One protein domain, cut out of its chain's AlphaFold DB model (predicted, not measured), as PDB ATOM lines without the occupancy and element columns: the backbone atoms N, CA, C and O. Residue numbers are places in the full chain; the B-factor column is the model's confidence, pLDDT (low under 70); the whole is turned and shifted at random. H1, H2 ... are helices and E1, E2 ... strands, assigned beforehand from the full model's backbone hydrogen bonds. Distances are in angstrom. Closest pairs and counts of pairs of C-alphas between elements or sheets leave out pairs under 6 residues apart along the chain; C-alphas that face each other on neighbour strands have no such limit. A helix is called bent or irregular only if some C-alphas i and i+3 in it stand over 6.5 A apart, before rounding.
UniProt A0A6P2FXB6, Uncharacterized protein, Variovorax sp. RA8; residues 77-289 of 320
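AT A GLANCE: This is residues 77 to 289 of the 320 residues of an uncharacterized protein of Variovorax sp. RA8 (UniProt A0A6P2FXB6). A twisted sheet of seven strands is covered on one face by helices: long H4 packs on E2, E3 and E4, H6 crosses the far side of H4, H5 covers E5, and short H7 packs near E1. Short H1 only grazes the sheet, H2 touches H1 only at the corner by their link and is not on the sheet, and residues 142 to 147, between E2 and E3, stick out. The 213 printed residues hold seven named helices and seven named strands, in the order E1 H1 H2 H3 E2 E3 E4 H4 E5 H5 E6 E7 H6 H7. The sheet, E1 E2 E3 E4 E5 E7 E6, is mixed, and so is the class, helices and strands. The whole is compact, with a radius of gyration of the C-alphas of 16.7 A and spans of 49 by 42 by 26 A.

IN THESE COORDINATES: E1, residues 84 to 87, begins with C-alpha 84 at (-14.196, -12.524, 32.934). H1 is residues 96 to 99, H2 103 to 107, H3 117 to 123. E2, 127 to 139, is 33.1 A long and bends by 82 degrees at 130; E3, 150 to 161, is 33.0 A; E4, 167 to 175, is 27.2 A. H4, 184 to 202, is 26.5 A long. E5 is 210 to 216, H5 220 to 228, E6 233 to 243; E7, 246 to 256, is 32.6 A. H6, 257 to 271, is only just irregular, with C-alphas 263 and 266 6.8 A apart. H7, 279 to 284, ends with C-alpha 284 at (-30.935, -9.670, 33.737).

HOW THE PARTS SIT: E2, E3 and E4 form a meander, each the antiparallel neighbour of the one before; N 135 and O 155 are 2.8 A apart, N 156 and O 172 2.8 A. E4 and E5 are parallel, with N 171 and O 212 at 2.9 A; with H4 they form a strand-helix-strand unit, two parallel neighbours with a helix between, its crossover right-handed. H4, the hub, comes closest to E3 at the C-alphas of Gly 155 and Leu 188, 4.6 A. H4 touches H6 with residues 187 to 194 alone, closest C-alphas Tyr 190 and Gly 264, 5.4 A, at a steep tilt of 57 degrees, opposite ways. H3 stands at the sheet's level. Every O i to N i+4 pair is within hydrogen-bond range in H3, H4, H5 and H7, 9 of 11 in H6, and 0 of 1 in H2, where 1 of 2 O i to N i+3 pairs is.

THE WHOLE: The C-alphas farthest apart, of Pro 144 and Asp 164, are 53.1 A apart. The printed part has no cut, and no link is long. Mean pLDDT of the printed part is 84.6, under 70 at residues 100 to 105, 110 to 119, 140 to 148 and 285 to 289.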
ATOM      1  N   VAL A  77     -15.077 -11.075  28.078       94.25
ATOM      2  CA  VAL A  77     -13.653 -11.260  28.377       94.25
ATOM      3  C   VAL A  77     -12.907  -9.962  28.125       94.25
ATOM      4  O   VAL A  77     -12.870  -9.433  27.016       94.25
ATOM      5  N   ASP A  78     -12.283  -9.473  29.185       95.69
ATOM      6  CA  ASP A  78     -11.353  -8.363  29.166       95.69
ATOM      7  C   ASP A  78     -10.125  -8.744  28.302       95.69
ATOM      8  O   ASP A  78      -9.328  -9.604  28.679       95.69
ATOM      9  N   ARG A  79      -9.947  -8.091  27.143       95.50
ATOM     10  CA  ARG A  79      -8.869  -8.395  26.172       95.50
ATOM     11  C   ARG A  79      -7.447  -8.196  26.706       95.50
ATOM     12  O   ARG A  79      -6.516  -8.778  26.162       95.50
ATOM     13  N   VAL A  80      -7.256  -7.349  27.717       94.31
ATOM     14  CA  VAL A  80      -5.917  -6.969  28.211       94.31
ATOM     15  C   VAL A  80      -5.459  -7.893  29.334       94.31
ATOM     16  O   VAL A  80      -4.276  -8.194  29.447       94.31
ATOM     17  N   THR A  81      -6.385  -8.334  30.180       93.00
ATOM     18  CA  THR A  81      -6.100  -9.102  31.398       93.00
ATOM     19  C   THR A  81      -6.595 -10.544  31.317       93.00
ATOM     20  O   THR A  81      -6.215 -11.356  32.157       93.00
ATOM     21  N   GLY A  82      -7.451 -10.871  30.342       92.50
ATOM     22  CA  GLY A  82      -8.108 -12.175  30.217       92.50
ATOM     23  C   GLY A  82      -9.184 -12.433  31.278       92.50
ATOM     24  O   GLY A  82      -9.665 -13.558  31.405       92.50
ATOM     25  N   MET A  83      -9.545 -11.422  32.071       92.62
ATOM     26  CA  MET A  83     -10.524 -11.559  33.148       92.62
ATOM     27  C   MET A  83     -11.943 -11.649  32.593       92.62
ATOM     28  O   MET A  83     -12.306 -10.958  31.642       92.62
ATOM     29  N   SER A  84     -12.769 -12.467  33.234       93.75
ATOM     30  CA  SER A  84     -14.196 -12.524  32.934       93.75
ATOM     31  C   SER A  84     -14.903 -11.344  33.600       93.75
ATOM     32  O   SER A  84     -14.762 -11.148  34.805       93.75
ATOM     33  N   VAL A  85     -15.645 -10.551  32.832       94.81
ATOM     34  CA  VAL A  85     -16.398  -9.384  33.292       94.81
ATOM     35  C   VAL A  85     -17.890  -9.663  33.202       94.81
ATOM     36  O   VAL A  85     -18.396 -10.042  32.148       94.81
ATOM     37  N   SER A  86     -18.603  -9.478  34.309       93.00
ATOM     38  CA  SER A  86     -20.049  -9.694  34.359       93.00
ATOM     39  C   SER A  86     -20.732  -8.828  35.409       93.00
ATOM     40  O   SER A  86     -20.132  -8.414  36.408       93.00
ATOM     41  N   LEU A  87     -22.020  -8.572  35.196       91.25
ATOM     42  CA  LEU A  87     -22.861  -7.899  36.172       91.25
ATOM     43  C   LEU A  87     -23.056  -8.814  37.387       91.25
ATOM     44  O   LEU A  87     -23.571  -9.926  37.298       91.25
ATOM     45  N   ALA A  88     -22.654  -8.338  38.560       86.81
ATOM     46  CA  ALA A  88     -22.832  -9.047  39.809       86.81
ATOM     47  C   ALA A  88     -24.313  -9.187  40.119       86.81
ATOM     48  O   ALA A  88     -25.078  -8.219  40.054       86.81
ATOM     49  N   ARG A  89     -24.702 -10.394  40.500       74.69
ATOM     50  CA  ARG A  89     -26.075 -10.702  40.866       74.69
ATOM     51  C   ARG A  89     -26.547  -9.953  42.105       74.69
ATOM     52  O   ARG A  89     -27.625  -9.376  42.118       74.69
ATOM     53  N   TYR A  90     -25.680  -9.907  43.111       77.38
ATOM     54  CA  TYR A  90     -25.885  -9.127  44.318       77.38
ATOM     55  C   TYR A  90     -25.018  -7.875  44.249       77.38
ATOM     56  O   TYR A  90     -23.790  -7.984  44.320       77.38
ATOM     57  N   PRO A  91     -25.610  -6.679  44.152       77.00
ATOM     58  CA  PRO A  91     -24.844  -5.451  44.015       77.00
ATOM     59  C   PRO A  91     -24.227  -4.964  45.335       77.00
ATOM     60  O   PRO A  91     -23.929  -3.791  45.479       77.00
ATOM     61  N   THR A  92     -23.999  -5.834  46.321       78.12
ATOM     62  CA  THR A  92     -23.435  -5.450  47.624       78.12
ATOM     63  C   THR A  92     -21.993  -4.947  47.501       78.12
ATOM     64  O   THR A  92     -21.252  -5.374  46.606       78.12
ATOM     65  N   PHE A  93     -21.566  -4.083  48.432       74.69
ATOM     66  CA  PHE A  93     -20.171  -3.643  48.615       74.69
ATOM     67  C   PHE A  93     -19.281  -4.762  49.189       74.69
ATOM     68  O   PHE A  93     -18.668  -4.635  50.249       74.69
ATOM     69  N   ASP A  94     -19.247  -5.899  48.502       74.88
ATOM     70  CA  ASP A  94     -18.420  -7.044  48.853       74.88
ATOM     71  C   ASP A  94     -16.988  -6.862  48.325       74.88
ATOM     72  O   ASP A  94     -16.761  -6.828  47.116       74.88
ATOM     73  N   ILE A  95     -16.015  -6.775  49.237       77.50
ATOM     74  CA  ILE A  95     -14.579  -6.744  48.908       77.50
ATOM     75  C   ILE A  95     -13.839  -8.008  49.312       77.50
ATOM     76  O   ILE A  95     -12.641  -7.954  49.607       77.50
ATOM     77  N   THR A  96     -14.517  -9.145  49.401       75.75
ATOM     78  CA  THR A  96     -13.888 -10.404  49.816       75.75
ATOM     79  C   THR A  96     -12.566 -10.651  49.065       75.75
ATOM     80  O   THR A  96     -11.594 -11.114  49.663       75.75
ATOM     81  N   PHE A  97     -12.460 -10.186  47.812       75.38
ATOM     82  CA  PHE A  97     -11.220 -10.148  47.033       75.38
ATOM     83  C   PHE A  97     -10.024  -9.489  47.745       75.38
ATOM     84  O   PHE A  97      -8.937 -10.061  47.735       75.38
ATOM     85  N   ALA A  98     -10.215  -8.348  48.408       74.69
ATOM     86  CA  ALA A  98      -9.180  -7.624  49.142       74.69
ATOM     87  C   ALA A  98      -8.911  -8.227  50.530       74.69
ATOM     88  O   ALA A  98      -7.766  -8.253  50.980       74.69
ATOM     89  N   GLN A  99      -9.943  -8.754  51.199       72.50
ATOM     90  CA  GLN A  99      -9.799  -9.407  52.510       72.50
ATOM     91  C   GLN A  99      -8.955 -10.685  52.435       72.50
ATOM     92  O   GLN A  99      -8.244 -11.021  53.378       72.50
ATOM     93  N   GLN A 100      -9.040 -11.389  51.309       69.94
ATOM     94  CA  GLN A 100      -8.371 -12.665  51.072       69.94
ATOM     95  C   GLN A 100      -6.884 -12.540  50.689       69.94
ATOM     96  O   GLN A 100      -6.219 -13.565  50.572       69.94
ATOM     97  N   GLU A 101      -6.347 -11.336  50.465       69.38
ATOM     98  CA  GLU A 101      -4.932 -11.153  50.093       69.38
ATOM     99  C   GLU A 101      -4.042 -10.730  51.264       69.38
ATOM    100  O   GLU A 101      -2.971 -11.300  51.453       69.38
ATOM    101  N   SER A 102      -4.451  -9.729  52.049       62.12
ATOM    102  CA  SER A 102      -3.735  -9.328  53.265       62.12
ATOM    103  C   SER A 102      -4.579  -8.403  54.151       62.12
ATOM    104  O   SER A 102      -5.461  -7.686  53.673       62.12
ATOM    105  N   GLY A 103      -4.265  -8.341  55.451       59.34
ATOM    106  CA  GLY A 103      -4.889  -7.380  56.372       59.34
ATOM    107  C   GLY A 103      -4.627  -5.910  56.000       59.34
ATOM    108  O   GLY A 103      -5.506  -5.069  56.174       59.34
ATOM    109  N   ALA A 104      -3.462  -5.606  55.414       59.69
ATOM    110  CA  ALA A 104      -3.122  -4.270  54.913       59.69
ATOM    111  C   ALA A 104      -3.916  -3.888  53.647       59.69
ATOM    112  O   ALA A 104      -4.225  -2.713  53.445       59.69
ATOM    113  N   SER A 105      -4.301  -4.871  52.823       65.12
ATOM    114  CA  SER A 105      -5.147  -4.660  51.641       65.12
ATOM    115  C   SER A 105      -6.550  -4.184  52.031       65.12
ATOM    116  O   SER A 105      -7.093  -3.295  51.380       65.12
ATOM    117  N   ARG A 106      -7.107  -4.674  53.151       70.25
ATOM    118  CA  ARG A 106      -8.419  -4.239  53.662       70.25
ATOM    119  C   ARG A 106      -8.454  -2.759  54.051       70.25
ATOM    120  O   ARG A 106      -9.396  -2.075  53.668       70.25
ATOM    121  N   ALA A 107      -7.439  -2.262  54.761       71.19
ATOM    122  CA  ALA A 107      -7.399  -0.871  55.230       71.19
ATOM    123  C   ALA A 107      -7.429   0.152  54.075       71.19
ATOM    124  O   ALA A 107      -7.924   1.267  54.233       71.19
ATOM    125  N   ALA A 108      -6.961  -0.235  52.881       73.31
ATOM    126  CA  ALA A 108      -7.047   0.594  51.676       73.31
ATOM    127  C   ALA A 108      -8.494   0.831  51.189       73.31
ATOM    128  O   ALA A 108      -8.716   1.709  50.353       73.31
ATOM    129  N   TYR A 109      -9.458   0.065  51.708       76.56
ATOM    130  CA  TYR A 109     -10.872   0.093  51.337       76.56
ATOM    131  C   TYR A 109     -11.797   0.515  52.482       76.56
ATOM    132  O   TYR A 109     -13.014   0.434  52.330       76.56
ATOM    133  N   ASP A 110     -11.268   1.016  53.602       69.56
ATOM    134  CA  ASP A 110     -12.093   1.514  54.715       69.56
ATOM    135  C   ASP A 110     -13.068   2.627  54.277       69.56
ATOM    136  O   ASP A 110     -14.125   2.802  54.881       69.56
ATOM    137  N   ASP A 111     -12.744   3.342  53.193       64.06
ATOM    138  CA  ASP A 111     -13.606   4.342  52.548       64.06
ATOM    139  C   ASP A 111     -14.836   3.748  51.844       64.06
ATOM    140  O   ASP A 111     -15.866   4.409  51.760       64.06
ATOM    141  N   LEU A 112     -14.744   2.509  51.351       64.25
ATOM    142  CA  LEU A 112     -15.826   1.831  50.629       64.25
ATOM    143  C   LEU A 112     -16.771   1.058  51.564       64.25
ATOM    144  O   LEU A 112     -17.902   0.773  51.191       64.25
ATOM    145  N   ILE A 113     -16.301   0.671  52.759       51.19
ATOM    146  CA  ILE A 113     -16.898  -0.438  53.554       51.19
ATOM    147  C   ILE A 113     -17.079  -0.064  55.011       51.19
ATOM    148  O   ILE A 113     -17.273  -0.900  55.895       51.19
ATOM    149  N   GLY A 114     -17.059   1.229  55.294       45.84
ATOM    150  CA  GLY A 114     -17.611   1.674  56.549       45.84
ATOM    151  C   GLY A 114     -19.102   1.310  56.581       45.84
ATOM    152  O   GLY A 114     -19.822   1.761  55.688       45.84
ATOM    153  N   PRO A 115     -19.627   0.666  57.646       42.69
ATOM    154  CA  PRO A 115     -21.073   0.649  57.938       42.69
ATOM    155  C   PRO A 115     -21.682   2.066  58.044       42.69
ATOM    156  O   PRO A 115     -22.883   2.237  58.210       42.69
ATOM    157  N   ASN A 116     -20.839   3.093  57.918       56.50
ATOM    158  CA  ASN A 116     -21.166   4.495  57.963       56.50
ATOM    159  C   ASN A 116     -21.100   5.201  56.604       56.50
ATOM    160  O   ASN A 116     -21.360   6.391  56.616       56.50
ATOM    161  N   ILE A 117     -20.766   4.586  55.456       65.25
ATOM    162  CA  ILE A 117     -20.642   5.379  54.207       65.25
ATOM    163  C   ILE A 117     -21.973   6.038  53.820       65.25
ATOM    164  O   ILE A 117     -22.012   7.239  53.578       65.25
ATOM    165  N   ALA A 118     -23.088   5.310  53.915       67.75
ATOM    166  CA  ALA A 118     -24.421   5.881  53.733       67.75
ATOM    167  C   ALA A 118     -24.749   6.947  54.798       67.75
ATOM    168  O   ALA A 118     -25.332   7.978  54.480       67.75
ATOM    169  N   ALA A 119     -24.328   6.747  56.053       69.12
ATOM    170  CA  ALA A 119     -24.515   7.726  57.128       69.12
ATOM    171  C   ALA A 119     -23.646   8.986  56.943       69.12
ATOM    172  O   ALA A 119     -24.053  10.090  57.293       69.12
ATOM    173  N   VAL A 120     -22.448   8.831  56.384       72.19
ATOM    174  CA  VAL A 120     -21.519   9.900  56.022       72.19
ATOM    175  C   VAL A 120     -22.097  10.699  54.865       72.19
ATOM    176  O   VAL A 120     -22.203  11.915  54.988       72.19
ATOM    177  N   MET A 121     -22.550  10.020  53.808       76.94
ATOM    178  CA  MET A 121     -23.260  10.641  52.692       76.94
ATOM    179  C   MET A 121     -24.485  11.407  53.201       76.94
ATOM    180  O   MET A 121     -24.615  12.597  52.920       76.94
ATOM    181  N   ALA A 122     -25.302  10.800  54.068       78.50
ATOM    182  CA  ALA A 122     -26.471  11.455  54.655       78.50
ATOM    183  C   ALA A 122     -26.109  12.722  55.445       78.50
ATOM    184  O   ALA A 122     -26.794  13.738  55.319       78.50
ATOM    185  N   ARG A 123     -25.016  12.701  56.219       76.62
ATOM    186  CA  ARG A 123     -24.529  13.872  56.976       76.62
ATOM    187  C   ARG A 123     -24.093  15.027  56.085       76.62
ATOM    188  O   ARG A 123     -24.187  16.171  56.515       76.62
ATOM    189  N   VAL A 124     -23.628  14.743  54.873       75.31
ATOM    190  CA  VAL A 124     -23.228  15.775  53.905       75.31
ATOM    191  C   VAL A 124     -24.370  16.156  52.957       75.31
ATOM    192  O   VAL A 124     -24.175  16.936  52.028       75.31
ATOM    193  N   GLY A 125     -25.582  15.655  53.227       81.25
ATOM    194  CA  GLY A 125     -26.810  15.963  52.493       81.25
ATOM    195  C   GLY A 125     -27.080  15.045  51.302       81.25
ATOM    196  O   GLY A 125     -27.960  15.346  50.508       81.25
ATOM    197  N   TRP A 126     -26.337  13.950  51.159       86.12
ATOM    198  CA  TRP A 126     -26.430  13.031  50.027       86.12
ATOM    199  C   TRP A 126     -27.125  11.740  50.438       86.12
ATOM    200  O   TRP A 126     -26.940  11.253  51.552       86.12
ATOM    201  N   ARG A 127     -27.924  11.150  49.555       87.12
ATOM    202  CA  ARG A 127     -28.658   9.914  49.865       87.12
ATOM    203  C   ARG A 127     -28.630   8.985  48.671       87.12
ATOM    204  O   ARG A 127     -28.818   9.458  47.562       87.12
ATOM    205  N   TYR A 128     -28.437   7.690  48.900       85.38
ATOM    206  CA  TYR A 128     -28.788   6.696  47.887       85.38
ATOM    207  C   TYR A 128     -30.309   6.678  47.738       85.38
ATOM    208  O   TYR A 128     -31.013   6.685  48.751       85.38
ATOM    209  N   ASP A 129     -30.806   6.715  46.505       83.25
ATOM    210  CA  ASP A 129     -32.238   6.897  46.227       83.25
ATOM    211  C   ASP A 129     -32.818   5.908  45.211       83.25
ATOM    212  O   ASP A 129     -33.927   6.103  44.722       83.25
ATOM    213  N   GLY A 130     -32.092   4.835  44.914       74.31
ATOM    214  CA  GLY A 130     -32.525   3.834  43.953       74.31
ATOM    215  C   GLY A 130     -31.537   2.687  43.831       74.31
ATOM    216  O   GLY A 130     -30.805   2.364  44.775       74.31
ATOM    217  N   SER A 131     -31.560   2.053  42.665       74.81
ATOM    218  CA  SER A 131     -30.831   0.822  42.398       74.81
ATOM    219  C   SER A 131     -29.318   1.025  42.439       74.81
ATOM    220  O   SER A 131     -28.768   2.053  42.036       74.81
ATOM    221  N   MET A 132     -28.636  -0.002  42.938       85.62
ATOM    222  CA  MET A 132     -27.190  -0.131  42.876       85.62
ATOM    223  C   MET A 132     -26.871  -1.296  41.955       85.62
ATOM    224  O   MET A 132     -27.446  -2.372  42.101       85.62
ATOM    225  N   LEU A 133     -25.932  -1.095  41.045       90.38
ATOM    226  CA  LEU A 133     -25.353  -2.144  40.230       90.38
ATOM    227  C   LEU A 133     -23.881  -2.315  40.564       90.38
ATOM    228  O   LEU A 133     -23.196  -1.392  41.006       90.38
ATOM    229  N   ARG A 134     -23.399  -3.535  40.344       92.44
ATOM    230  CA  ARG A 134     -22.004  -3.905  40.530       92.44
ATOM    231  C   ARG A 134     -21.564  -4.735  39.344       92.44
ATOM    232  O   ARG A 134     -22.235  -5.702  39.017       92.44
ATOM    233  N   VAL A 135     -20.427  -4.409  38.750       95.19
ATOM    234  CA  VAL A 135     -19.785  -5.203  37.698       95.19
ATOM    235  C   VAL A 135     -18.508  -5.795  38.281       95.19
ATOM    236  O   VAL A 135     -17.716  -5.078  38.895       95.19
ATOM    237  N   ASN A 136     -18.319  -7.104  38.137       94.38
ATOM    238  CA  ASN A 136     -17.150  -7.820  38.642       94.38
ATOM    239  C   ASN A 136     -16.182  -8.132  37.507       94.38
ATOM    240  O   ASN A 136     -16.620  -8.478  36.418       94.38
ATOM    241  N   ALA A 137     -14.887  -8.127  37.813       94.69
ATOM    242  CA  ALA A 137     -13.893  -8.904  37.086       94.69
ATOM    243  C   ALA A 137     -13.542 -10.153  37.906       94.69
ATOM    244  O   ALA A 137     -13.257 -10.064  39.106       94.69
ATOM    245  N   MET A 138     -13.557 -11.312  37.262       91.62
ATOM    246  CA  MET A 138     -13.300 -12.620  37.850       91.62
ATOM    247  C   MET A 138     -12.058 -13.240  37.217       91.62
ATOM    248  O   MET A 138     -11.918 -13.272  35.992       91.62
ATOM    249  N   SER A 139     -11.177 -13.768  38.063       87.62
ATOM    250  CA  SER A 139     -10.031 -14.553  37.622       87.62
ATOM    251  C   SER A 139     -10.494 -15.870  37.027       87.62
ATOM    252  O   SER A 139     -11.142 -16.665  37.708       87.62
ATOM    253  N   VAL A 140     -10.110 -16.092  35.770       69.50
ATOM    254  CA  VAL A 140     -10.320 -17.343  35.026       69.50
ATOM    255  C   VAL A 140      -9.050 -18.207  35.043       69.50
ATOM    256  O   VAL A 140      -8.932 -19.148  34.266       69.50
ATOM    257  N   THR A 141      -8.055 -17.882  35.884       55.97
ATOM    258  CA  THR A 141      -6.767 -18.591  35.877       55.97
ATOM    259  C   THR A 141      -6.954 -20.103  35.981       55.97
ATOM    260  O   THR A 141      -7.604 -20.603  36.896       55.97
ATOM    261  N   ALA A 142      -6.342 -20.806  35.021       44.41
ATOM    262  CA  ALA A 142      -6.327 -22.253  34.823       44.41
ATOM    263  C   ALA A 142      -5.566 -23.015  35.930       44.41
ATOM    264  O   ALA A 142      -4.673 -23.819  35.673       44.41
ATOM    265  N   LEU A 143      -5.887 -22.737  37.190       47.62
ATOM    266  CA  LEU A 143      -5.671 -23.662  38.298       47.62
ATOM    267  C   LEU A 143      -6.754 -24.749  38.205       47.62
ATOM    268  O   LEU A 143      -7.752 -24.510  37.523       47.62
ATOM    269  N   PRO A 144      -6.552 -25.959  38.775       46.38
ATOM    270  CA  PRO A 144      -7.380 -27.122  38.453       46.38
ATOM    271  C   PRO A 144      -8.862 -26.752  38.466       46.38
ATOM    272  O   PRO A 144      -9.280 -25.999  39.345       46.38
ATOM    273  N   ALA A 145      -9.627 -27.280  37.501       52.78
ATOM    274  CA  ALA A 145     -11.042 -26.980  37.213       52.78
ATOM    275  C   ALA A 145     -12.012 -27.083  38.419       52.78
ATOM    276  O   ALA A 145     -13.220 -26.919  38.282       52.78
ATOM    277  N   THR A 146     -11.483 -27.382  39.602       45.72
ATOM    278  CA  THR A 146     -12.120 -27.462  40.908       45.72
ATOM    279  C   THR A 146     -12.157 -26.136  41.677       45.72
ATOM    280  O   THR A 146     -12.898 -26.052  42.656       45.72
ATOM    281  N   LEU A 147     -11.393 -25.103  41.295       54.50
ATOM    282  CA  LEU A 147     -11.463 -23.795  41.957       54.50
ATOM    283  C   LEU A 147     -12.488 -22.889  41.272       54.50
ATOM    284  O   LEU A 147     -12.373 -22.565  40.094       54.50
ATOM    285  N   ALA A 148     -13.498 -22.474  42.039       62.12
ATOM    286  CA  ALA A 148     -14.521 -21.551  41.568       62.12
ATOM    287  C   ALA A 148     -13.902 -20.203  41.133       62.12
ATOM    288  O   ALA A 148     -12.951 -19.743  41.779       62.12
ATOM    289  N   PRO A 149     -14.457 -19.542  40.097       72.75
ATOM    290  CA  PRO A 149     -14.042 -18.204  39.692       72.75
ATOM    291  C   PRO A 149     -14.032 -17.252  40.887       72.75
ATOM    292  O   PRO A 149     -14.995 -17.171  41.653       72.75
ATOM    293  N   ARG A 150     -12.925 -16.528  41.058       84.31
ATOM    294  CA  ARG A 150     -12.746 -15.590  42.168       84.31
ATOM    295  C   ARG A 150     -12.867 -14.168  41.650       84.31
ATOM    296  O   ARG A 150     -12.152 -13.794  40.726       84.31
ATOM    297  N   VAL A 151     -13.719 -13.362  42.279       88.50
ATOM    298  CA  VAL A 151     -13.756 -11.915  42.027       88.50
ATOM    299  C   VAL A 151     -12.396 -11.323  42.399       88.50
ATOM    300  O   VAL A 151     -11.884 -11.586  43.486       88.50
ATOM    301  N   VAL A 152     -11.809 -10.540  41.499       91.25
ATOM    302  CA  VAL A 152     -10.529  -9.840  41.706       91.25
ATOM    303  C   VAL A 152     -10.677  -8.329  41.616       91.25
ATOM    304  O   VAL A 152      -9.808  -7.603  42.084       91.25
ATOM    305  N   ALA A 153     -11.774  -7.834  41.053       93.69
ATOM    306  CA  ALA A 153     -12.118  -6.425  41.079       93.69
ATOM    307  C   ALA A 153     -13.627  -6.236  40.949       93.69
ATOM    308  O   ALA A 153     -14.320  -7.088  40.389       93.69
ATOM    309  N   SER A 154     -14.113  -5.095  41.420       94.56
ATOM    310  CA  SER A 154     -15.505  -4.687  41.267       94.56
ATOM    311  C   SER A 154     -15.600  -3.179  41.034       94.56
ATOM    312  O   SER A 154     -14.844  -2.403  41.626       94.56
ATOM    313  N   GLY A 155     -16.538  -2.778  40.182       95.44
ATOM    314  CA  GLY A 155     -17.044  -1.413  40.061       95.44
ATOM    315  C   GLY A 155     -18.495  -1.377  40.525       95.44
ATOM    316  O   GLY A 155     -19.247  -2.302  40.231       95.44
ATOM    317  N   TRP A 156     -18.877  -0.338  41.256       94.19
ATOM    318  CA  TRP A 156     -20.235  -0.105  41.738       94.19
ATOM    319  C   TRP A 156     -20.736   1.241  41.240       94.19
ATOM    320  O   TRP A 156     -19.988   2.221  41.234       94.19
ATOM    321  N   ALA A 157     -22.015   1.281  40.904       95.12
ATOM    322  CA  ALA A 157     -22.743   2.485  40.556       95.12
ATOM    323  C   ALA A 157     -24.089   2.444  41.275       95.12
ATOM    324  O   ALA A 157     -24.831   1.474  41.138       95.12
ATOM    325  N   GLY A 158     -24.388   3.463  42.075       92.62
ATOM    326  CA  GLY A 158     -25.676   3.578  42.757       92.62
ATOM    327  C   GLY A 158     -26.274   4.955  42.553       92.62
ATOM    328  O   GLY A 158     -25.548   5.951  42.640       92.62
ATOM    329  N   THR A 159     -27.583   5.024  42.302       93.06
ATOM    330  CA  THR A 159     -28.241   6.325  42.160       93.06
ATOM    331  C   THR A 159     -28.253   7.062  43.490       93.06
ATOM    332  O   THR A 159     -28.441   6.481  44.566       93.06
ATOM    333  N   ILE A 160     -28.022   8.361  43.409       92.56
ATOM    334  CA  ILE A 160     -27.957   9.256  44.548       92.56
ATOM    335  C   ILE A 160     -28.760  10.517  44.295       92.56
ATOM    336  O   ILE A 160     -28.924  10.962  43.163       92.56
ATOM    337  N   ARG A 161     -29.147  11.155  45.390       92.94
ATOM    338  CA  ARG A 161     -29.615  12.531  45.431       92.94
ATOM    339  C   ARG A 161     -28.601  13.385  46.170       92.94
ATOM    340  O   ARG A 161     -28.217  13.035  47.290       92.94
ATOM    341  N   SER A 162     -28.152  14.476  45.560       89.56
ATOM    342  CA  SER A 162     -27.308  15.470  46.225       89.56
ATOM    343  C   SER A 162     -28.129  16.379  47.140       89.56
ATOM    344  O   SER A 162     -29.358  16.338  47.179       89.56
ATOM    345  N   ARG A 163     -27.422  17.212  47.908       86.19
ATOM    346  CA  ARG A 163     -27.999  18.131  48.900       86.19
ATOM    347  C   ARG A 163     -29.018  19.117  48.321       86.19
ATOM    348  O   ARG A 163     -29.954  19.488  49.017       86.19
ATOM    349  N   ASP A 164     -28.808  19.550  47.087       87.88
ATOM    350  CA  ASP A 164     -29.677  20.443  46.308       87.88
ATOM    351  C   ASP A 164     -30.860  19.714  45.644       87.88
ATOM    352  O   ASP A 164     -31.701  20.347  45.018       87.88
ATOM    353  N   GLY A 165     -30.953  18.389  45.795       90.25
ATOM    354  CA  GLY A 165     -32.027  17.578  45.232       90.25
ATOM    355  C   GLY A 165     -31.740  17.004  43.846       90.25
ATOM    356  O   GLY A 165     -32.537  16.173  43.400       90.25
ATOM    357  N   ALA A 166     -30.622  17.371  43.204       92.12
ATOM    358  CA  ALA A 166     -30.236  16.817  41.907       92.12
ATOM    359  C   ALA A 166     -29.938  15.313  42.011       92.12
ATOM    360  O   ALA A 166     -29.434  14.826  43.030       92.12
ATOM    361  N   ARG A 167     -30.270  14.561  40.957       94.50
ATOM    362  CA  ARG A 167     -30.087  13.106  40.906       94.50
ATOM    363  C   ARG A 167     -28.822  12.768  40.125       94.50
ATOM    364  O   ARG A 167     -28.596  13.315  39.056       94.50
ATOM    365  N   GLY A 168     -28.015  11.853  40.638       95.19
ATOM    366  CA  GLY A 168     -26.771  11.428  40.004       95.19
ATOM    367  C   GLY A 168     -26.460   9.962  40.267       95.19
ATOM    368  O   GLY A 168     -27.254   9.243  40.871       95.19
ATOM    369  N   ILE A 169     -25.286   9.524  39.835       95.50
ATOM    370  CA  ILE A 169     -24.742   8.193  40.105       95.50
ATOM    371  C   ILE A 169     -23.455   8.351  40.905       95.50
ATOM    372  O   ILE A 169     -22.511   9.005  40.465       95.50
ATOM    373  N   ASN A 170     -23.398   7.734  42.083       94.06
ATOM    374  CA  ASN A 170     -22.159   7.618  42.836       94.06
ATOM    375  C   ASN A 170     -21.397   6.373  42.395       94.06
ATOM    376  O   ASN A 170     -21.953   5.272  42.383       94.06
ATOM    377  N   VAL A 171     -20.119   6.553  42.084       94.69
ATOM    378  CA  VAL A 171     -19.247   5.494  41.587       94.69
ATOM    379  C   VAL A 171     -18.251   5.089  42.655       94.69
ATOM    380  O   VAL A 171     -17.669   5.909  43.366       94.69
ATOM    381  N   SER A 172     -18.043   3.788  42.766       92.50
ATOM    382  CA  SER A 172     -17.069   3.178  43.662       92.50
ATOM    383  C   SER A 172     -16.358   2.039  42.946       92.50
ATOM    384  O   SER A 172     -16.894   1.451  42.013       92.50
ATOM    385  N   TYR A 173     -15.133   1.718  43.354       93.31
ATOM    386  CA  TYR A 173     -14.341   0.677  42.701       93.31
ATOM    387  C   TYR A 173     -13.305   0.089  43.651       93.31
ATOM    388  O   TYR A 173     -12.785   0.771  44.533       93.31
ATOM    389  N   GLY A 174     -12.953  -1.174  43.440       91.38
ATOM    390  CA  GLY A 174     -11.929  -1.860  44.214       91.38
ATOM    391  C   GLY A 174     -11.267  -2.964  43.407       91.38
ATOM    392  O   GLY A 174     -11.906  -3.606  42.579       91.38
ATOM    393  N   VAL A 175      -9.968  -3.162  43.636       91.75
ATOM    394  CA  VAL A 175      -9.146  -4.129  42.894       91.75
ATOM    395  C   VAL A 175      -8.216  -4.853  43.859       91.75
ATOM    396  O   VAL A 175      -7.492  -4.228  44.637       91.75
ATOM    397  N   ALA A 176      -8.208  -6.175  43.808       89.56
ATOM    398  CA  ALA A 176      -7.240  -7.008  44.503       89.56
ATOM    399  C   ALA A 176      -5.816  -6.469  44.266       89.56
ATOM    400  O   ALA A 176      -5.452  -6.099  43.151       89.56
ATOM    401  N   GLN A 177      -5.017  -6.364  45.322       88.50
ATOM    402  CA  GLN A 177      -3.648  -5.861  45.316       88.50
ATOM    403  C   GLN A 177      -2.808  -6.494  44.201       88.50
ATOM    404  O   GLN A 177      -2.085  -5.765  43.524       88.50
ATOM    405  N   SER A 178      -2.948  -7.803  43.969       88.12
ATOM    406  CA  SER A 178      -2.241  -8.536  42.905       88.12
ATOM    407  C   SER A 178      -2.662  -8.164  41.474       88.12
ATOM    408  O   SER A 178      -1.974  -8.536  40.530       88.12
ATOM    409  N   HIS A 179      -3.754  -7.413  41.303       90.69
ATOM    410  CA  HIS A 179      -4.339  -7.042  40.007       90.69
ATOM    411  C   HIS A 179      -4.366  -5.519  39.773       90.69
ATOM    412  O   HIS A 179      -4.941  -5.027  38.798       90.69
ATOM    413  N   ARG A 180      -3.766  -4.733  40.677       91.06
ATOM    414  CA  ARG A 180      -3.678  -3.272  40.533       91.06
ATOM    415  C   ARG A 180      -2.788  -2.895  39.346       91.06
ATOM    416  O   ARG A 180      -1.848  -3.598  39.008       91.06
ATOM    417  N   GLY A 181      -3.081  -1.750  38.728       91.81
ATOM    418  CA  GLY A 181      -2.334  -1.236  37.571       91.81
ATOM    419  C   GLY A 181      -2.838  -1.729  36.210       91.81
ATOM    420  O   GLY A 181      -2.549  -1.096  35.204       91.81
ATOM    421  N   ALA A 182      -3.682  -2.763  36.170       93.06
ATOM    422  CA  ALA A 182      -4.230  -3.317  34.927       93.06
ATOM    423  C   ALA A 182      -5.429  -2.533  34.338       93.06
ATOM    424  O   ALA A 182      -6.108  -2.998  33.426       93.06
ATOM    425  N   GLY A 183      -5.750  -1.359  34.892       95.50
ATOM    426  CA  GLY A 183      -6.876  -0.533  34.436       95.50
ATOM    427  C   GLY A 183      -8.276  -1.041  34.817       95.50
ATOM    428  O   GLY A 183      -9.257  -0.398  34.454       95.50
ATOM    429  N   LEU A 184      -8.393  -2.131  35.589       96.19
ATOM    430  CA  LEU A 184      -9.684  -2.743  35.948       96.19
ATOM    431  C   LEU A 184     -10.654  -1.776  36.647       96.19
ATOM    432  O   LEU A 184     -11.827  -1.754  36.297       96.19
ATOM    433  N   SER A 185     -10.192  -0.929  37.578       95.44
ATOM    434  CA  SER A 185     -11.081   0.048  38.234       95.44
ATOM    435  C   SER A 185     -11.757   0.989  37.239       95.44
ATOM    436  O   SER A 185     -12.920   1.331  37.420       95.44
ATOM    437  N   ARG A 186     -11.020   1.419  36.205       96.44
ATOM    438  CA  ARG A 186     -11.517   2.353  35.190       96.44
ATOM    439  C   ARG A 186     -12.556   1.669  34.307       96.44
ATOM    440  O   ARG A 186     -13.653   2.189  34.156       96.44
ATOM    441  N   LEU A 187     -12.217   0.485  33.797       97.69
ATOM    442  CA  LEU A 187     -13.117  -0.336  32.991       97.69
ATOM    443  C   LEU A 187     -14.438  -0.604  33.722       97.69
ATOM    444  O   LEU A 187     -15.510  -0.285  33.218       97.69
ATOM    445  N   LEU A 188     -14.353  -1.144  34.941       97.50
ATOM    446  CA  LEU A 188     -15.528  -1.551  35.708       97.50
ATOM    447  C   LEU A 188     -16.375  -0.360  36.170       97.50
ATOM    448  O   LEU A 188     -17.583  -0.510  36.310       97.50
ATOM    449  N   ALA A 189     -15.772   0.812  36.396       97.25
ATOM    450  CA  ALA A 189     -16.511   2.034  36.700       97.25
ATOM    451  C   ALA A 189     -17.374   2.489  35.513       97.25
ATOM    452  O   ALA A 189     -18.553   2.769  35.713       97.25
ATOM    453  N   TYR A 190     -16.827   2.516  34.290       97.69
ATOM    454  CA  TYR A 190     -17.615   2.859  33.101       97.69
ATOM    455  C   TYR A 190     -18.748   1.866  32.861       97.69
ATOM    456  O   TYR A 190     -19.888   2.293  32.701       97.69
ATOM    457  N   CYS A 191     -18.459   0.559  32.915       97.06
ATOM    458  CA  CYS A 191     -19.498  -0.459  32.782       97.06
ATOM    459  C   CYS A 191     -20.576  -0.286  33.859       97.06
ATOM    460  O   CYS A 191     -21.752  -0.215  33.537       97.06
ATOM    461  N   ALA A 192     -20.205  -0.139  35.136       96.81
ATOM    462  CA  ALA A 192     -21.193  -0.005  36.207       96.81
ATOM    463  C   ALA A 192     -22.116   1.211  36.016       96.81
ATOM    464  O   ALA A 192     -23.317   1.085  36.242       96.81
ATOM    465  N   VAL A 193     -21.588   2.365  35.585       96.88
ATOM    466  CA  VAL A 193     -22.408   3.559  35.303       96.88
ATOM    467  C   VAL A 193     -23.335   3.330  34.114       96.88
ATOM    468  O   VAL A 193     -24.520   3.631  34.228       96.88
ATOM    469  N   ALA A 194     -22.824   2.768  33.016       96.06
ATOM    470  CA  ALA A 194     -23.617   2.440  31.832       96.06
ATOM    471  C   ALA A 194     -24.776   1.491  32.165       96.06
ATOM    472  O   ALA A 194     -25.930   1.797  31.873       96.06
ATOM    473  N   GLU A 195     -24.485   0.391  32.864       94.81
ATOM    474  CA  GLU A 195     -25.513  -0.557  33.296       94.81
ATOM    475  C   GLU A 195     -26.519   0.104  34.250       94.81
ATOM    476  O   GLU A 195     -27.714  -0.168  34.180       94.81
ATOM    477  N   CYS A 196     -26.058   0.976  35.157       94.19
ATOM    478  CA  CYS A 196     -26.932   1.634  36.130       94.19
ATOM    479  C   CYS A 196     -27.884   2.613  35.439       94.19
ATOM    480  O   CYS A 196     -29.069   2.637  35.767       94.19
ATOM    481  N   MET A 197     -27.387   3.359  34.453       93.88
ATOM    482  CA  MET A 197     -28.191   4.256  33.629       93.88
ATOM    483  C   MET A 197     -29.231   3.484  32.811       93.88
ATOM    484  O   MET A 197     -30.416   3.803  32.878       93.88
ATOM    485  N   ALA A 198     -28.817   2.419  32.117       90.94
ATOM    486  CA  ALA A 198     -29.729   1.565  31.357       90.94
ATOM    487  C   ALA A 198     -30.814   0.956  32.253       90.94
ATOM    488  O   ALA A 198     -31.991   0.979  31.914       90.94
ATOM    489  N   HIS A 199     -30.446   0.487  33.445       88.06
ATOM    490  CA  HIS A 199     -31.410  -0.031  34.406       88.06
ATOM    491  C   HIS A 199     -32.445   1.023  34.836       88.06
ATOM    492  O   HIS A 199     -33.620   0.691  34.932       88.06
ATOM    493  N   GLN A 200     -32.057   2.292  35.023       88.19
ATOM    494  CA  GLN A 200     -33.026   3.365  35.299       88.19
ATOM    495  C   GLN A 200     -33.989   3.610  34.130       88.19
ATOM    496  O   GLN A 200     -35.179   3.802  34.370       88.19
ATOM    497  N   VAL A 201     -33.494   3.559  32.890       86.88
ATOM    498  CA  VAL A 201     -34.331   3.665  31.681       86.88
ATOM    499  C   VAL A 201     -35.338   2.515  31.622       86.88
ATOM    500  O   VAL A 201     -36.533   2.752  31.463       86.88
ATOM    501  N   LEU A 202     -34.870   1.280  31.817       82.50
ATOM    502  CA  LEU A 202     -35.697   0.069  31.782       82.50
ATOM    503  C   LEU A 202     -36.770   0.052  32.883       82.50
ATOM    504  O   LEU A 202     -37.853  -0.489  32.680       82.50
ATOM    505  N   GLU A 203     -36.493   0.663  34.036       82.44
ATOM    506  CA  GLU A 203     -37.457   0.821  35.132       82.44
ATOM    507  C   GLU A 203     -38.424   2.007  34.941       82.44
ATOM    508  O   GLU A 203     -39.340   2.179  35.747       82.44
ATOM    509  N   GLY A 204     -38.229   2.853  33.922       81.81
ATOM    510  CA  GLY A 204     -38.982   4.104  33.763       81.81
ATOM    511  C   GLY A 204     -38.741   5.102  34.904       81.81
ATOM    512  O   GLY A 204     -39.609   5.921  35.219       81.81
ATOM    513  N   ALA A 205     -37.588   5.014  35.569       85.94
ATOM    514  CA  ALA A 205     -37.234   5.858  36.701       85.94
ATOM    515  C   ALA A 205     -36.649   7.212  36.238       85.94
ATOM    516  O   ALA A 205     -36.088   7.304  35.147       85.94
ATOM    517  N   PRO A 206     -36.712   8.277  37.065       87.25
ATOM    518  CA  PRO A 206     -36.128   9.576  36.714       87.25
ATOM    519  C   PRO A 206     -34.639   9.481  36.349       87.25
ATOM    520  O   PRO A 206     -33.860   8.891  37.089       87.25
ATOM    521  N   LEU A 207     -34.184  10.088  35.262       92.12
ATOM    522  CA  LEU A 207     -32.793   9.892  34.849       92.12
ATOM    523  C   LEU A 207     -31.799  10.652  35.757       92.12
ATOM    524  O   LEU A 207     -32.036  11.814  36.096       92.12
ATOM    525  N   PRO A 208     -30.700  10.015  36.207       94.25
ATOM    526  CA  PRO A 208     -29.574  10.721  36.812       94.25
ATOM    527  C   PRO A 208     -28.931  11.688  35.807       94.25
ATOM    528  O   PRO A 208     -28.809  11.344  34.641       94.25
ATOM    529  N   THR A 209     -28.466  12.852  36.263       96.25
ATOM    530  CA  THR A 209     -27.885  13.895  35.391       96.25
ATOM    531  C   THR A 209     -26.379  14.074  35.563       96.25
ATOM    532  O   THR A 209     -25.728  14.753  34.776       96.25
ATOM    533  N   PHE A 210     -25.779  13.473  36.595       96.69
ATOM    534  CA  PHE A 210     -24.340  13.579  36.840       96.69
ATOM    535  C   PHE A 210     -23.741  12.287  37.383       96.69
ATOM    536  O   PHE A 210     -24.405  11.496  38.056       96.69
ATOM    537  N   VAL A 211     -22.440  12.116  37.169       96.88
ATOM    538  CA  VAL A 211     -21.617  11.108  37.844       96.88
ATOM    539  C   VAL A 211     -20.824  11.772  38.957       96.88
ATOM    540  O   VAL A 211     -20.356  12.901  38.820       96.88
ATOM    541  N   ASN A 212     -20.666  11.070  40.075       95.31
ATOM    542  CA  ASN A 212     -19.871  11.513  41.205       95.31
ATOM    543  C   ASN A 212     -18.896  10.436  41.686       95.31
ATOM    544  O   ASN A 212     -19.261   9.272  41.849       95.31
ATOM    545  N   ILE A 213     -17.674  10.861  42.004       93.81
ATOM    546  CA  ILE A 213     -16.647  10.043  42.652       93.81
ATOM    547  C   ILE A 213     -16.146  10.797  43.878       93.81
ATOM    548  O   ILE A 213     -15.903  12.002  43.828       93.81
ATOM    549  N   GLN A 214     -15.945  10.087  44.982       90.56
ATOM    550  CA  GLN A 214     -15.382  10.647  46.207       90.56
ATOM    551  C   GLN A 214     -14.152   9.847  46.603       90.56
ATOM    552  O   GLN A 214     -14.198   8.621  46.692       90.56
ATOM    553  N   ALA A 215     -13.050  10.544  46.858       89.62
ATOM    554  CA  ALA A 215     -11.801   9.922  47.268       89.62
ATOM    555  C   ALA A 215     -11.233  10.642  48.486       89.62
ATOM    556  O   ALA A 215     -11.148  11.873  48.516       89.62
ATOM    557  N   ARG A 216     -10.797   9.882  49.495       88.75
ATOM    558  CA  ARG A 216     -10.080  10.457  50.633       88.75
ATOM    559  C   ARG A 216      -8.795  11.117  50.127       88.75
ATOM    560  O   ARG A 216      -8.035  10.516  49.374       88.75
ATOM    561  N   THR A 217      -8.515  12.329  50.595       90.69
ATOM    562  CA  THR A 217      -7.312  13.116  50.251       90.69
ATOM    563  C   THR A 217      -5.996  12.372  50.497       90.69
ATOM    564  O   THR A 217      -5.010  12.616  49.809       90.69
ATOM    565  N   THR A 218      -5.975  11.433  51.445       88.56
ATOM    566  CA  THR A 218      -4.800  10.607  51.760       88.56
ATOM    567  C   THR A 218      -4.735   9.300  50.962       88.56
ATOM    568  O   THR A 218      -3.754   8.569  51.076       88.56
ATOM    569  N   ASN A 219      -5.762   8.960  50.176       87.19
ATOM    570  CA  ASN A 219      -5.818   7.733  49.384       87.19
ATOM    571  C   ASN A 219      -5.306   7.997  47.959       87.19
ATOM    572  O   ASN A 219      -6.076   8.200  47.019       87.19
ATOM    573  N   ALA A 220      -3.980   7.994  47.804       89.88
ATOM    574  CA  ALA A 220      -3.320   8.295  46.532       89.88
ATOM    575  C   ALA A 220      -3.779   7.387  45.374       89.88
ATOM    576  O   ALA A 220      -3.905   7.861  44.246       89.88
ATOM    577  N   ALA A 221      -4.072   6.111  45.653       88.06
ATOM    578  CA  ALA A 221      -4.533   5.159  44.644       88.06
ATOM    579  C   ALA A 221      -5.941   5.501  44.132       88.06
ATOM    580  O   ALA A 221      -6.152   5.559  42.923       88.06
ATOM    581  N   SER A 222      -6.889   5.786  45.031       88.75
ATOM    582  CA  SER A 222      -8.238   6.211  44.634       88.75
ATOM    583  C   SER A 222      -8.212   7.561  43.908       88.75
ATOM    584  O   SER A 222      -8.827   7.701  42.856       88.75
ATOM    585  N   LEU A 223      -7.409   8.522  44.372       92.12
ATOM    586  CA  LEU A 223      -7.228   9.798  43.667       92.12
ATOM    587  C   LEU A 223      -6.659   9.614  42.251       92.12
ATOM    588  O   LEU A 223      -7.055  10.328  41.332       92.12
ATOM    589  N   ALA A 224      -5.731   8.672  42.058       92.56
ATOM    590  CA  ALA A 224      -5.187   8.363  40.739       92.56
ATOM    591  C   ALA A 224      -6.243   7.754  39.803       92.56
ATOM    592  O   ALA A 224      -6.286   8.126  38.634       92.56
ATOM    593  N   VAL A 225      -7.116   6.878  40.311       92.81
ATOM    594  CA  VAL A 225      -8.221   6.313  39.519       92.81
ATOM    595  C   VAL A 225      -9.273   7.372  39.184       92.81
ATOM    596  O   VAL A 225      -9.687   7.464  38.035       92.81
ATOM    597  N   ALA A 226      -9.676   8.210  40.144       92.81
ATOM    598  CA  ALA A 226     -10.627   9.294  39.883       92.81
ATOM    599  C   ALA A 226     -10.125  10.234  38.770       92.81
ATOM    600  O   ALA A 226     -10.874  10.577  37.861       92.81
ATOM    601  N   ARG A 227      -8.824  10.565  38.781       94.06
ATOM    602  CA  ARG A 227      -8.188  11.336  37.703       94.06
ATOM    603  C   ARG A 227      -8.117  10.576  36.378       94.06
ATOM    604  O   ARG A 227      -8.320  11.185  35.336       94.06
ATOM    605  N   SER A 228      -7.831   9.273  36.390       94.56
ATOM    606  CA  SER A 228      -7.735   8.485  35.152       94.56
ATOM    607  C   SER A 228      -9.086   8.255  34.474       94.56
ATOM    608  O   SER A 228      -9.123   8.003  33.271       94.56
ATOM    609  N   LEU A 229     -10.188   8.384  35.219       94.94
ATOM    610  CA  LEU A 229     -11.546   8.428  34.678       94.94
ATOM    611  C   LEU A 229     -11.846   9.730  33.916       94.94
ATOM    612  O   LEU A 229     -12.827   9.778  33.182       94.94
ATOM    613  N   GLY A 230     -10.998  10.758  34.041       94.00
ATOM    614  CA  GLY A 230     -11.153  12.037  33.344       94.00
ATOM    615  C   GLY A 230     -12.180  12.983  33.971       94.00
ATOM    616  O   GLY A 230     -12.428  14.044  33.409       94.00
ATOM    617  N   VAL A 231     -12.739  12.627  35.132       93.75
ATOM    618  CA  VAL A 231     -13.722  13.452  35.842       93.75
ATOM    619  C   VAL A 231     -13.008  14.639  36.502       93.75
ATOM    620  O   VAL A 231     -12.044  14.421  37.249       93.75
ATOM    621  N   PRO A 232     -13.434  15.893  36.278       94.81
ATOM    622  CA  PRO A 232     -12.838  17.047  36.931       94.81
ATOM    623  C   PRO A 232     -13.148  17.056  38.432       94.81
ATOM    624  O   PRO A 232     -14.203  16.611  38.892       94.81
ATOM    625  N   ALA A 233     -12.207  17.584  39.216       94.69
ATOM    626  CA  ALA A 233     -12.438  17.818  40.635       94.69
ATOM    627  C   ALA A 233     -13.527  18.888  40.816       94.69
ATOM    628  O   ALA A 233     -13.522  19.915  40.141       94.69
ATOM    629  N   CYS A 234     -14.431  18.659  41.762       92.75
ATOM    630  CA  CYS A 234     -15.543  19.541  42.084       92.75
ATOM    631  C   CYS A 234     -15.530  19.811  43.592       92.75
ATOM    632  O   CYS A 234     -15.731  18.902  44.400       92.75
ATOM    633  N   LEU A 235     -15.270  21.066  43.972       86.31
ATOM    634  CA  LEU A 235     -15.159  21.457  45.381       86.31
ATOM    635  C   LEU A 235     -16.465  21.215  46.147       86.31
ATOM    636  O   LEU A 235     -16.421  20.740  47.279       86.31
ATOM    637  N   ASP A 236     -17.611  21.439  45.503       85.50
ATOM    638  CA  ASP A 236     -18.938  21.258  46.107       85.50
ATOM    639  C   ASP A 236     -19.297  19.790  46.376       85.50
ATOM    640  O   ASP A 236     -20.178  19.495  47.186       85.50
ATOM    641  N   ALA A 237     -18.601  18.858  45.721       84.69
ATOM    642  CA  ALA A 237     -18.723  17.427  45.967       84.69
ATOM    643  C   ALA A 237     -17.751  16.913  47.050       84.69
ATOM    644  O   ALA A 237     -17.820  15.744  47.437       84.69
ATOM    645  N   GLY A 238     -16.841  17.766  47.539       86.88
ATOM    646  CA  GLY A 238     -15.928  17.465  48.639       86.88
ATOM    647  C   GLY A 238     -16.567  17.666  50.015       86.88
ATOM    648  O   GLY A 238     -17.512  18.434  50.186       86.88
ATOM    649  N   PHE A 239     -16.048  16.972  51.030       87.56
ATOM    650  CA  PHE A 239     -16.548  17.093  52.403       87.56
ATOM    651  C   PHE A 239     -15.544  16.613  53.455       87.56
ATOM    652  O   PHE A 239     -14.536  15.967  53.156       87.56
ATOM    653  N   LEU A 240     -15.843  16.928  54.720       87.25
ATOM    654  CA  LEU A 240     -15.089  16.483  55.891       87.25
ATOM    655  C   LEU A 240     -15.914  15.502  56.724       87.25
ATOM    656  O   LEU A 240     -17.051  15.792  57.094       87.25
ATOM    657  N   VAL A 241     -15.309  14.374  57.089       81.19
ATOM    658  CA  VAL A 241     -15.934  13.342  57.920       81.19
ATOM    659  C   VAL A 241     -15.243  13.271  59.276       81.19
ATOM    660  O   VAL A 241     -14.038  13.011  59.329       81.19
ATOM    661  N   PRO A 242     -15.963  13.459  60.394       77.88
ATOM    662  CA  PRO A 242     -15.423  13.144  61.707       77.88
ATOM    663  C   PRO A 242     -15.388  11.618  61.905       77.88
ATOM    664  O   PRO A 242     -16.432  10.966  61.913       77.88
ATOM    665  N   GLN A 243     -14.197  11.047  62.098       75.56
ATOM    666  CA  GLN A 243     -13.990   9.627  62.400       75.56
ATOM    667  C   GLN A 243     -12.902   9.478  63.470       75.56
ATOM    668  O   GLN A 243     -11.771   9.920  63.281       75.56
ATOM    669  N   GLY A 244     -13.239   8.866  64.614       72.19
ATOM    670  CA  GLY A 244     -12.268   8.554  65.675       72.19
ATOM    671  C   GLY A 244     -11.499   9.769  66.214       72.19
ATOM    672  O   GLY A 244     -10.287   9.700  66.384       72.19
ATOM    673  N   GLY A 245     -12.176  10.909  66.404       78.44
ATOM    674  CA  GLY A 245     -11.552  12.157  66.876       78.44
ATOM    675  C   GLY A 245     -10.721  12.903  65.823       78.44
ATOM    676  O   GLY A 245     -10.166  13.958  66.120       78.44
ATOM    677  N   ARG A 246     -10.650  12.398  64.585       81.00
ATOM    678  CA  ARG A 246      -9.972  13.041  63.451       81.00
ATOM    679  C   ARG A 246     -10.983  13.513  62.409       81.00
ATOM    680  O   ARG A 246     -12.082  12.970  62.307       81.00
ATOM    681  N   ARG A 247     -10.603  14.522  61.620       84.75
ATOM    682  CA  ARG A 247     -11.348  14.959  60.430       84.75
ATOM    683  C   ARG A 247     -10.672  14.389  59.191       84.75
ATOM    684  O   ARG A 247      -9.516  14.701  58.926       84.75
ATOM    685  N   LEU A 248     -11.390  13.556  58.453       84.94
ATOM    686  CA  LEU A 248     -10.944  13.007  57.181       84.94
ATOM    687  C   LEU A 248     -11.512  13.850  56.047       84.94
ATOM    688  O   LEU A 248     -12.720  14.068  55.995       84.94
ATOM    689  N   ALA A 249     -10.646  14.327  55.159       89.50
ATOM    690  CA  ALA A 249     -11.051  15.137  54.018       89.50
ATOM    691  C   ALA A 249     -11.214  14.285  52.759       89.50
ATOM    692  O   ALA A 249     -10.328  13.482  52.442       89.50
ATOM    693  N   TYR A 250     -12.310  14.506  52.036       89.62
ATOM    694  CA  TYR A 250     -12.621  13.882  50.755       89.62
ATOM    695  C   TYR A 250     -12.624  14.928  49.646       89.62
ATOM    696  O   TYR A 250     -13.189  16.011  49.800       89.62
ATOM    697  N   VAL A 251     -12.006  14.573  48.522       92.25
ATOM    698  CA  VAL A 251     -12.120  15.297  47.258       92.25
ATOM    699  C   VAL A 251     -13.289  14.697  46.489       92.25
ATOM    700  O   VAL A 251     -13.359  13.473  46.340       92.25
ATOM    701  N   GLY A 252     -14.191  15.552  46.019       92.25
ATOM    702  CA  GLY A 252     -15.247  15.172  45.094       92.25
ATOM    703  C   GLY A 252     -14.820  15.396  43.649       92.25
ATOM    704  O   GLY A 252     -14.081  16.333  43.344       92.25
ATOM    705  N   PHE A 253     -15.298  14.540  42.758       95.19
ATOM    706  CA  PHE A 253     -15.175  14.674  41.314       95.19
ATOM    707  C   PHE A 253     -16.567  14.517  40.724       95.19
ATOM    708  O   PHE A 253     -17.290  13.600  41.125       95.19
ATOM    709  N   ARG A 254     -16.954  15.414  39.819       95.38
ATOM    710  CA  ARG A 254     -18.306  15.444  39.264       95.38
ATOM    711  C   ARG A 254     -18.293  15.927  37.818       95.38
ATOM    712  O   ARG A 254     -17.603  16.891  37.513       95.38
ATOM    713  N   GLU A 255     -19.090  15.292  36.968       95.94
ATOM    714  CA  GLU A 255     -19.386  15.751  35.604       95.94
ATOM    715  C   GLU A 255     -20.795  15.316  35.167       95.94
ATOM    716  O   GLU A 255     -21.351  14.408  35.798       95.94
ATOM    717  N   PRO A 256     -21.369  15.929  34.111       96.94
ATOM    718  CA  PRO A 256     -22.571  15.421  33.451       96.94
ATOM    719  C   PRO A 256     -22.418  13.952  33.048       96.94
ATOM    720  O   PRO A 256     -21.345  13.526  32.604       96.94
ATOM    721  N   ILE A 257     -23.469  13.155  33.237       95.94
ATOM    722  CA  ILE A 257     -23.399  11.702  33.027       95.94
ATOM    723  C   ILE A 257     -23.086  11.345  31.569       95.94
ATOM    724  O   ILE A 257     -22.352  10.392  31.306       95.94
ATOM    725  N   GLU A 258     -23.558  12.157  30.634       94.06
ATOM    726  CA  GLU A 258     -23.384  12.022  29.192       94.06
ATOM    727  C   GLU A 258     -21.901  12.109  28.822       94.06
ATOM    728  O   GLU A 258     -21.387  11.268  28.084       94.06
ATOM    729  N   HIS A 259     -21.175  13.067  29.410       95.44
ATOM    730  CA  HIS A 259     -19.733  13.220  29.203       95.44
ATOM    731  C   HIS A 259     -18.955  12.010  29.723       95.44
ATOM    732  O   HIS A 259     -18.020  11.537  29.069       95.44
ATOM    733  N   PHE A 260     -19.352  11.485  30.885       96.19
ATOM    734  CA  PHE A 260     -18.727  10.301  31.466       96.19
ATOM    735  C   PHE A 260     -18.950   9.061  30.587       96.19
ATOM    736  O   PHE A 260     -18.001   8.316  30.322       96.19
ATOM    737  N   LEU A 261     -20.181   8.852  30.111       94.62
ATOM    738  CA  LEU A 261     -20.554   7.725  29.252       94.62
ATOM    739  C   LEU A 261     -19.871   7.801  27.882       94.62
ATOM    740  O   LEU A 261     -19.251   6.821  27.465       94.62
ATOM    741  N   ALA A 262     -19.893   8.965  27.228       92.31
ATOM    742  CA  ALA A 262     -19.235   9.176  25.937       92.31
ATOM    743  C   ALA A 262     -17.729   8.879  26.012       92.31
ATOM    744  O   ALA A 262     -17.179   8.180  25.162       92.31
ATOM    745  N   ARG A 263     -17.061   9.336  27.081       93.75
ATOM    746  CA  ARG A 263     -15.634   9.068  27.327       93.75
ATOM    747  C   ARG A 263     -15.350   7.592  27.612       93.75
ATOM    748  O   ARG A 263     -14.270   7.093  27.291       93.75
ATOM    749  N   GLY A 264     -16.283   6.913  28.271       92.44
ATOM    750  CA  GLY A 264     -16.170   5.503  28.615       92.44
ATOM    751  C   GLY A 264     -16.332   4.571  27.422       92.44
ATOM    752  O   GLY A 264     -15.700   3.520  27.413       92.44
ATOM    753  N   LEU A 265     -17.131   4.956  26.425       90.00
ATOM    754  CA  LEU A 265     -17.591   4.075  25.349       90.00
ATOM    755  C   LEU A 265     -16.458   3.454  24.524       90.00
ATOM    756  O   LEU A 265     -16.411   2.238  24.353       90.00
ATOM    757  N   GLU A 266     -15.532   4.272  24.023       87.00
ATOM    758  CA  GLU A 266     -14.382   3.778  23.251       87.00
ATOM    759  C   GLU A 266     -13.501   2.879  24.126       87.00
ATOM    760  O   GLU A 266     -13.157   1.760  23.747       87.00
ATOM    761  N   HIS A 267     -13.240   3.319  25.362       90.06
ATOM    762  CA  HIS A 267     -12.450   2.548  26.311       90.06
ATOM    763  C   HIS A 267     -13.070   1.172  26.584       90.06
ATOM    764  O   HIS A 267     -12.364   0.168  26.533       90.06
ATOM    765  N   THR A 268     -14.369   1.094  26.882       93.31
ATOM    766  CA  THR A 268     -15.030  -0.179  27.191       93.31
ATOM    767  C   THR A 268     -15.098  -1.089  25.969       93.31
ATOM    768  O   THR A 268     -14.797  -2.270  26.125       93.31
ATOM    769  N   ARG A 269     -15.383  -0.569  24.768       90.56
ATOM    770  CA  ARG A 269     -15.411  -1.352  23.514       90.56
ATOM    771  C   ARG A 269     -14.054  -1.963  23.162       90.56
ATOM    772  O   ARG A 269     -13.982  -3.141  22.804       90.56
ATOM    773  N   ASP A 270     -12.968  -1.213  23.337       92.88
ATOM    774  CA  ASP A 270     -11.608  -1.727  23.120       92.88
ATOM    775  C   ASP A 270     -11.263  -2.860  24.092       92.88
ATOM    776  O   ASP A 270     -10.596  -3.844  23.744       92.88
ATOM    777  N   ARG A 271     -11.710  -2.710  25.343       95.75
ATOM    778  CA  ARG A 271     -11.401  -3.621  26.449       95.75
ATOM    779  C   ARG A 271     -12.294  -4.866  26.440       95.75
ATOM    780  O   ARG A 271     -11.790  -5.918  26.832       95.75
ATOM    781  N   LEU A 272     -13.559  -4.745  26.035       95.50
ATOM    782  CA  LEU A 272     -14.620  -5.757  26.114       95.50
ATOM    783  C   LEU A 272     -15.334  -5.888  24.757       95.50
ATOM    784  O   LEU A 272     -16.289  -5.169  24.470       95.50
ATOM    785  N   PRO A 273     -14.890  -6.815  23.903       91.19
ATOM    786  CA  PRO A 273     -15.487  -7.029  22.589       91.19
ATOM    787  C   PRO A 273     -16.905  -7.558  22.722       91.19
ATOM    788  O   PRO A 273     -17.140  -8.458  23.525       91.19
ATOM    789  N   GLY A 274     -17.822  -7.022  21.921       87.94
ATOM    790  CA  GLY A 274     -19.242  -7.358  22.026       87.94
ATOM    791  C   GLY A 274     -19.921  -6.759  23.260       87.94
ATOM    792  O   GLY A 274     -21.063  -7.102  23.536       87.94
ATOM    793  N   TYR A 275     -19.246  -5.880  24.012       91.94
ATOM    794  CA  TYR A 275     -19.921  -5.094  25.034       91.94
ATOM    795  C   TYR A 275     -20.750  -3.986  24.397       91.94
ATOM    796  O   TYR A 275     -20.197  -3.082  23.764       91.94
ATOM    797  N   ASP A 276     -22.049  -4.030  24.660       90.31
ATOM    798  CA  ASP A 276     -22.965  -2.926  24.418       90.31
ATOM    799  C   ASP A 276     -23.456  -2.341  25.761       90.31
ATOM    800  O   ASP A 276     -23.906  -3.107  26.624       90.31
ATOM    801  N   PRO A 277     -23.315  -1.024  26.018       90.69
ATOM    802  CA  PRO A 277     -23.777  -0.389  27.252       90.69
ATOM    803  C   PRO A 277     -25.227  -0.730  27.622       90.69
ATOM    804  O   PRO A 277     -26.154  -0.390  26.899       90.69
ATOM    805  N   GLY A 278     -25.438  -1.344  28.790       87.00
ATOM    806  CA  GLY A 278     -26.774  -1.703  29.278       87.00
ATOM    807  C   GLY A 278     -27.232  -3.114  28.914       87.00
ATOM    808  O   GLY A 278     -28.217  -3.594  29.478       87.00
ATOM    809  N   SER A 279     -26.502  -3.812  28.039       87.62
ATOM    810  CA  SER A 279     -26.809  -5.194  27.641       87.62
ATOM    811  C   SER A 279     -26.832  -6.166  28.825       87.62
ATOM    812  O   SER A 279     -27.653  -7.083  28.858       87.62
ATOM    813  N   MET A 280     -25.984  -5.967  29.845       89.50
ATOM    814  CA  MET A 280     -25.973  -6.855  31.013       89.50
ATOM    815  C   MET A 280     -27.198  -6.632  31.909       89.50
ATOM    816  O   MET A 280     -27.734  -7.590  32.475       89.50
ATOM    817  N   ALA A 281     -27.637  -5.381  32.058       84.81
ATOM    818  CA  ALA A 281     -28.844  -5.013  32.790       84.81
ATOM    819  C   ALA A 281     -30.116  -5.470  32.060       84.81
ATOM    820  O   ALA A 281     -31.016  -6.004  32.709       84.81
ATOM    821  N   ALA A 282     -30.167  -5.330  30.732       81.00
ATOM    822  CA  ALA A 282     -31.268  -5.813  29.899       81.00
ATOM    823  C   ALA A 282     -31.420  -7.340  29.997       81.00
ATOM    824  O   ALA A 282     -32.494  -7.839  30.348       81.00
ATOM    825  N   ALA A 283     -30.319  -8.081  29.827       78.31
ATOM    826  CA  ALA A 283     -30.319  -9.540  29.926       78.31
ATOM    827  C   ALA A 283     -30.826 -10.035  31.291       78.31
ATOM    828  O   ALA A 283     -31.572 -11.011  31.369       78.31
ATOM    829  N   ARG A 284     -30.480  -9.331  32.379       75.56
ATOM    830  CA  ARG A 284     -30.935  -9.670  33.737       75.56
ATOM    831  C   ARG A 284     -32.454  -9.651  33.888       75.56
ATOM    832  O   ARG A 284     -32.981 -10.440  34.670       75.56
ATOM    833  N   ILE A 285     -33.143  -8.758  33.184       68.56
ATOM    834  CA  ILE A 285     -34.608  -8.671  33.214       68.56
ATOM    835  C   ILE A 285     -35.262  -9.459  32.071       68.56
ATOM    836  O   ILE A 285     -36.456  -9.312  31.825       68.56
ATOM    837  N   GLY A 286     -34.496 -10.323  31.397       58.22
ATOM    838  CA  GLY A 286     -34.991 -11.202  30.341       58.22
ATOM    839  C   GLY A 286     -35.167 -10.521  28.985       58.22
ATOM    840  O   GLY A 286     -35.772 -11.119  28.102       58.22
ATOM    841  N   ILE A 287     -34.637  -9.307  28.807       59.16
ATOM    842  CA  ILE A 287     -34.557  -8.661  27.498       59.16
ATOM    843  C   ILE A 287     -33.233  -9.093  26.875       59.16
ATOM    844  O   ILE A 287     -32.164  -8.615  27.255       59.16
ATOM    845  N   VAL A 288     -33.301 -10.052  25.960       56.44
ATOM    846  CA  VAL A 288     -32.172 -10.436  25.114       56.44
ATOM    847  C   VAL A 288     -32.345  -9.657  23.819       56.44
ATOM    848  O   VAL A 288     -33.408  -9.749  23.214       56.44
ATOM    849  N   ALA A 289     -31.351  -8.854  23.440       52.03
ATOM    850  CA  ALA A 289     -31.333  -8.261  22.109       52.03
ATOM    851  C   ALA A 289     -31.297  -9.413  21.094       52.03
ATOM    852  O   ALA A 289     -30.411 -10.268  21.182       52.03
TER     853      ALA A 289